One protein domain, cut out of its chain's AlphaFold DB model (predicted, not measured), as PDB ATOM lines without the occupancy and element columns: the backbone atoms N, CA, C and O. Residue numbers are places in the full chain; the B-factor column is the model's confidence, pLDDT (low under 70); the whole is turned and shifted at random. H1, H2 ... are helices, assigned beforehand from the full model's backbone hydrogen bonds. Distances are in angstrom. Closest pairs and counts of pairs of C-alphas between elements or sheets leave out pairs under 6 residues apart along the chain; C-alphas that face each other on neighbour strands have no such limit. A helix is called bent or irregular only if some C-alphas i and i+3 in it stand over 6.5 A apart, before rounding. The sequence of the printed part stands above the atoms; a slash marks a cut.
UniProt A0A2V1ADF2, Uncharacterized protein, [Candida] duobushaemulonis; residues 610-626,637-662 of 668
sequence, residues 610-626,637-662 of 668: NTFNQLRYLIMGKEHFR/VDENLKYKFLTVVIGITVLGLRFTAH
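AT A GLANCE: This is residues 610 to 626 and 637 to 662 of the 668 residues of an uncharacterized protein of [Candida] duobushaemulonis (UniProt A0A2V1ADF2). One long straight helix, H3, makes most of the length, and a smaller piece, helix H1 followed by the short helix H2, lies loosely to one side of it. H1 comes near H3 at a steep angle, H2 lies near H1, and residues 651 to 662 stick out free at the far end, of which 651 to 660 belong to H3. The printed part has 43 residues with three named helices, in the order H1, H2, H3, and no named strand, and its class is all helix. It is loose, with a radius of gyration of the C-alphas of 12.2 A, and has a flat outline spanning 39 by 22 by 11 A.

HOW THE PARTS SIT: H3, residues 639 to 660, touches no helix but is near H1, residues 611 to 620. These two are close but not clearly touching; their closest C-alphas, those of Ile 619 and Leu 646, are 7.9 A apart. They run opposite ways at a steep tilt of 55 degrees. H2, residues 622 to 625, is close to H1 but not clearly touching it, and their closest C-alphas, those of Tyr 617 and His 624, are 7.3 A apart. H2 and H3 are apart. In H1 and H3 every O i to N i+4 pair is within hydrogen-bond range; H2 is too short for such a pair, and its one O i to N i+3 pair is within range.

IN THESE COORDINATES: H3 measures 31.1 A from C-alpha 639 at (8.378, -47.864, -9.015) to C-alpha 660 at (33.598, -32.761, -19.088). H1 begins with C-alpha 611 at (25.081, -49.532, -22.351) and measures 13.9 A. H2 measures 5.9 A. No helix is bent or irregular.

THE WHOLE: The two C-alphas farthest apart, those of Arg 626 and His 662, are 39.6 A apart. The link from H1 to H2 is tight, with 1 residue. Residues 627 to 636 are not printed, and C-alphas 626 and 637 are 17.2 A apart across this cut, which lies in the link from H2 to H3. Mean pLDDT of the printed part is 70.3; 19 residues are under 70, among them 621 to 626, 637 to 640 and 657 to 662.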
ATOM      1  N   ASN A 610      23.948 -54.131 -23.612       71.25
ATOM      2  CA  ASN A 610      23.916 -52.774 -24.176       71.25
ATOM      3  C   ASN A 610      24.108 -51.728 -23.051       71.25
ATOM      4  O   ASN A 610      23.666 -51.958 -21.924       71.25
ATOM      5  N   THR A 611      24.709 -50.571 -23.337       72.94
ATOM      6  CA  THR A 611      25.081 -49.532 -22.351       72.94
ATOM      7  C   THR A 611      23.918 -49.097 -21.454       72.94
ATOM      8  O   THR A 611      24.090 -48.943 -20.247       72.94
ATOM      9  N   PHE A 612      22.702 -48.995 -22.000       67.50
ATOM     10  CA  PHE A 612      21.487 -48.728 -21.221       67.50
ATOM     11  C   PHE A 612      21.175 -49.836 -20.196       67.50
ATOM     12  O   PHE A 612      20.795 -49.553 -19.060       67.50
ATOM     13  N   ASN A 613      21.383 -51.104 -20.563       73.50
ATOM     14  CA  ASN A 613      21.209 -52.243 -19.661       73.50
ATOM     15  C   ASN A 613      22.353 -52.346 -18.641       73.50
ATOM     16  O   ASN A 613      22.084 -52.703 -17.497       73.50
ATOM     17  N   GLN A 614      23.590 -51.983 -19.007       75.94
ATOM     18  CA  GLN A 614      24.707 -51.851 -18.059       75.94
ATOM     19  C   GLN A 614      24.392 -50.784 -16.998       75.94
ATOM     20  O   GLN A 614      24.487 -51.057 -15.803       75.94
ATOM     21  N   LEU A 615      23.928 -49.600 -17.419       68.69
ATOM     22  CA  LEU A 615      23.503 -48.519 -16.523       68.69
ATOM     23  C   LEU A 615      22.334 -48.958 -15.625       68.69
ATOM     24  O   LEU A 615      22.354 -48.722 -14.417       68.69
ATOM     25  N   ARG A 616      21.338 -49.658 -16.187       70.19
ATOM     26  CA  ARG A 616      20.217 -50.216 -15.418       70.19
ATOM     27  C   ARG A 616      20.679 -51.240 -14.380       70.19
ATOM     28  O   ARG A 616      20.179 -51.221 -13.263       70.19
ATOM     29  N   TYR A 617      21.624 -52.113 -14.723       75.62
ATOM     30  CA  TYR A 617      22.197 -53.103 -13.806       75.62
ATOM     31  C   TYR A 617      23.020 -52.441 -12.689       75.62
ATOM     32  O   TYR A 617      22.923 -52.852 -11.536       75.62
ATOM     33  N   LEU A 618      23.764 -51.376 -13.008       71.62
ATOM     34  CA  LEU A 618      24.546 -50.601 -12.043       71.62
ATOM     35  C   LEU A 618      23.656 -49.854 -11.029       71.62
ATOM     36  O   LEU A 618      23.997 -49.788  -9.853       71.62
ATOM     37  N   ILE A 619      22.509 -49.320 -11.471       66.50
ATOM     38  CA  ILE A 619      21.570 -48.555 -10.625       66.50
ATOM     39  C   ILE A 619      20.567 -49.462  -9.887       66.50
ATOM     40  O   ILE A 619      20.203 -49.171  -8.751       66.50
ATOM     41  N   MET A 620      20.082 -50.536 -10.524       71.06
ATOM     42  CA  MET A 620      18.987 -51.384 -10.013       71.06
ATOM     43  C   MET A 620      19.431 -52.781  -9.542       71.06
ATOM     44  O   MET A 620      18.586 -53.577  -9.133       71.06
ATOM     45  N   GLY A 621      20.728 -53.090  -9.612       63.06
ATOM     46  CA  GLY A 621      21.323 -54.327  -9.105       63.06
ATOM     47  C   GLY A 621      21.046 -55.593  -9.932       63.06
ATOM     48  O   GLY A 621      20.212 -55.631 -10.843       63.06
ATOM     49  N   LYS A 622      21.734 -56.687  -9.563       59.75
ATOM     50  CA  LYS A 622      21.600 -58.012 -10.214       59.75
ATOM     51  C   LYS A 622      20.170 -58.577 -10.131       59.75
ATOM     52  O   LYS A 622      19.770 -59.415 -10.938       59.75
ATOM     53  N   GLU A 623      19.391 -58.124  -9.153       58.78
ATOM     54  CA  GLU A 623      18.032 -58.591  -8.873       58.78
ATOM     55  C   GLU A 623      16.999 -58.203  -9.938       58.78
ATOM     56  O   GLU A 623      16.059 -58.967 -10.159       58.78
ATOM     57  N   HIS A 624      17.194 -57.101 -10.675       59.59
ATOM     58  CA  HIS A 624      16.245 -56.687 -11.717       59.59
ATOM     59  C   HIS A 624      16.294 -57.579 -12.980       59.59
ATOM     60  O   HIS A 624      15.344 -57.597 -13.766       59.59
ATOM     61  N   PHE A 625      17.366 -58.356 -13.171       55.91
ATOM     62  CA  PHE A 625      17.500 -59.309 -14.283       55.91
ATOM     63  C   PHE A 625      17.091 -60.744 -13.912       55.91
ATOM     64  O   PHE A 625      16.899 -61.581 -14.796       55.91
ATOM     65  N   ARG A 626      16.879 -61.044 -12.623       54.00
ATOM     66  CA  ARG A 626      16.300 -62.328 -12.212       54.00
ATOM     67  C   ARG A 626      14.806 -62.340 -12.539       54.00
ATOM     68  O   ARG A 626      14.011 -61.694 -11.859       54.00
ATOM     69  N   VAL A 637       9.236 -50.413  -2.485       57.75
ATOM     70  CA  VAL A 637       9.835 -49.231  -3.113       57.75
ATOM     71  C   VAL A 637       9.022 -48.872  -4.349       57.75
ATOM     72  O   VAL A 637       9.085 -49.579  -5.355       57.75
ATOM     73  N   ASP A 638       8.295 -47.757  -4.258       62.59
ATOM     74  CA  ASP A 638       7.491 -47.170  -5.334       62.59
ATOM     75  C   ASP A 638       8.269 -47.132  -6.663       62.59
ATOM     76  O   ASP A 638       9.294 -46.458  -6.785       62.59
ATOM     77  N   GLU A 639       7.775 -47.846  -7.677       67.56
ATOM     78  CA  GLU A 639       8.378 -47.864  -9.015       67.56
ATOM     79  C   GLU A 639       8.454 -46.448  -9.613       67.56
ATOM     80  O   GLU A 639       9.424 -46.107 -10.287       67.56
ATOM     81  N   ASN A 640       7.482 -45.579  -9.309       66.50
ATOM     82  CA  ASN A 640       7.459 -44.186  -9.759       66.50
ATOM     83  C   ASN A 640       8.606 -43.371  -9.126       66.50
ATOM     84  O   ASN A 640       9.192 -42.506  -9.780       66.50
ATOM     85  N   LEU A 641       9.007 -43.687  -7.888       72.56
ATOM     86  CA  LEU A 641      10.205 -43.124  -7.264       72.56
ATOM     87  C   LEU A 641      11.491 -43.630  -7.939       72.56
ATOM     88  O   LEU A 641      12.405 -42.835  -8.153       72.56
ATOM     89  N   LYS A 642      11.549 -44.904  -8.354       74.69
ATOM     90  CA  LYS A 642      12.697 -45.447  -9.110       74.69
ATOM     91  C   LYS A 642      12.847 -44.778 -10.476       74.69
ATOM     92  O   LYS A 642      13.957 -44.398 -10.833       74.69
ATOM     93  N   TYR A 643      11.750 -44.568 -11.210       74.75
ATOM     94  CA  TYR A 643      11.786 -43.828 -12.478       74.75
ATOM     95  C   TYR A 643      12.205 -42.366 -12.280       74.75
ATOM     96  O   TYR A 643      13.035 -41.874 -13.039       74.75
ATOM     97  N   LYS A 644      11.729 -41.683 -11.229       76.88
ATOM     98  CA  LYS A 644      12.204 -40.330 -10.881       76.88
ATOM     99  C   LYS A 644      13.702 -40.311 -10.573       76.88
ATOM    100  O   LYS A 644      14.404 -39.438 -11.077       76.88
ATOM    101  N   PHE A 645      14.205 -41.278  -9.805       80.38
ATOM    102  CA  PHE A 645      15.632 -41.373  -9.488       80.38
ATOM    103  C   PHE A 645      16.478 -41.676 -10.734       80.38
ATOM    104  O   PHE A 645      17.503 -41.036 -10.941       80.38
ATOM    105  N   LEU A 646      16.015 -42.568 -11.616       79.38
ATOM    106  CA  LEU A 646      16.654 -42.843 -12.907       79.38
ATOM    107  C   LEU A 646      16.711 -41.587 -13.792       79.38
ATOM    108  O   LEU A 646      17.763 -41.296 -14.353       79.38
ATOM    109  N   THR A 647      15.630 -40.804 -13.867       85.12
ATOM    110  CA  THR A 647      15.604 -39.520 -14.591       85.12
ATOM    111  C   THR A 647      16.582 -38.503 -13.995       85.12
ATOM    112  O   THR A 647      17.279 -37.823 -14.746       85.12
ATOM    113  N   VAL A 648      16.694 -38.422 -12.663       85.81
ATOM    114  CA  VAL A 648      17.683 -37.562 -11.988       85.81
ATOM    115  C   VAL A 648      19.113 -38.020 -12.288       85.81
ATOM    116  O   VAL A 648      19.943 -37.187 -12.640       85.81
ATOM    117  N   VAL A 649      19.404 -39.324 -12.226       85.81
ATOM    118  CA  VAL A 649      20.735 -39.862 -12.554       85.81
ATOM    119  C   VAL A 649      21.081 -39.615 -14.023       85.81
ATOM    120  O   VAL A 649      22.156 -39.093 -14.290       85.81
ATOM    121  N   ILE A 650      20.171 -39.884 -14.967       83.19
ATOM    122  CA  ILE A 650      20.376 -39.578 -16.394       83.19
ATOM    123  C   ILE A 650      20.620 -38.074 -16.594       83.19
ATOM    124  O   ILE A 650      21.543 -37.702 -17.316       83.19
ATOM    125  N   GLY A 651      19.862 -37.209 -15.914       84.06
ATOM    126  CA  GLY A 651      20.084 -35.762 -15.922       84.06
ATOM    127  C   GLY A 651      21.485 -35.374 -15.434       84.06
ATOM    128  O   GLY A 651      22.170 -34.602 -16.101       84.06
ATOM    129  N   ILE A 652      21.943 -35.960 -14.322       83.12
ATOM    130  CA  ILE A 652      23.293 -35.751 -13.772       83.12
ATOM    131  C   ILE A 652      24.372 -36.287 -14.723       83.12
ATOM    132  O   ILE A 652      25.376 -35.611 -14.923       83.12
ATOM    133  N   THR A 653      24.184 -37.448 -15.358       79.50
ATOM    134  CA  THR A 653      25.144 -37.996 -16.334       79.50
ATOM    135  C   THR A 653      25.226 -37.130 -17.592       79.50
ATOM    136  O   THR A 653      26.324 -36.860 -18.073       79.50
ATOM    137  N   VAL A 654      24.093 -36.632 -18.101       81.00
ATOM    138  CA  VAL A 654      24.051 -35.716 -19.254       81.00
ATOM    139  C   VAL A 654      24.686 -34.366 -18.910       81.00
ATOM    140  O   VAL A 654      25.473 -33.858 -19.707       81.00
ATOM    141  N   LEU A 655      24.415 -33.806 -17.725       78.56
ATOM    142  CA  LEU A 655      25.090 -32.602 -17.220       78.56
ATOM    143  C   LEU A 655      26.597 -32.831 -17.050       78.56
ATOM    144  O   LEU A 655      27.387 -32.007 -17.502       78.56
ATOM    145  N   GLY A 656      26.999 -33.962 -16.470       70.50
ATOM    146  CA  GLY A 656      28.397 -34.356 -16.301       70.50
ATOM    147  C   GLY A 656      29.139 -34.427 -17.633       70.50
ATOM    148  O   GLY A 656      30.172 -33.785 -17.777       70.50
ATOM    149  N   LEU A 657      28.568 -35.104 -18.637       68.75
ATOM    150  CA  LEU A 657      29.100 -35.141 -20.005       68.75
ATOM    151  C   LEU A 657      29.153 -33.746 -20.653       68.75
ATOM    152  O   LEU A 657      30.104 -33.432 -21.366       68.75
ATOM    153  N   ARG A 658      28.171 -32.877 -20.376       64.56
ATOM    154  CA  ARG A 658      28.166 -31.470 -20.821       64.56
ATOM    155  C   ARG A 658      29.296 -30.646 -20.202       64.56
ATOM    156  O   ARG A 658      29.787 -29.742 -20.871       64.56
ATOM    157  N   PHE A 659      29.691 -30.933 -18.962       61.69
ATOM    158  CA  PHE A 659      30.777 -30.230 -18.276       61.69
ATOM    159  C   PHE A 659      32.160 -30.824 -18.580       61.69
ATOM    160  O   PHE A 659      33.096 -30.057 -18.791       61.69
ATOM    161  N   THR A 660      32.311 -32.149 -18.702       57.94
ATOM    162  CA  THR A 660      33.598 -32.761 -19.088       57.94
ATOM    163  C   THR A 660      33.975 -32.469 -20.541       57.94
ATOM    164  O   THR A 660      35.153 -32.288 -20.831       57.94
ATOM    165  N   ALA A 661      32.996 -32.312 -21.440       54.75
ATOM    166  CA  ALA A 661      33.223 -31.829 -22.805       54.75
ATOM    167  C   ALA A 661      33.625 -30.336 -22.888       54.75
ATOM    168  O   ALA A 661      34.012 -29.869 -23.956       54.75
ATOM    169  N   HIS A 662      33.542 -29.587 -21.781       50.62
ATOM    170  CA  HIS A 662      33.860 -28.159 -21.704       50.62
ATOM    171  C   HIS A 662      35.000 -27.845 -20.720       50.62
ATOM    172  O   HIS A 662      35.018 -26.776 -20.111       50.62
TER     173      HIS A 662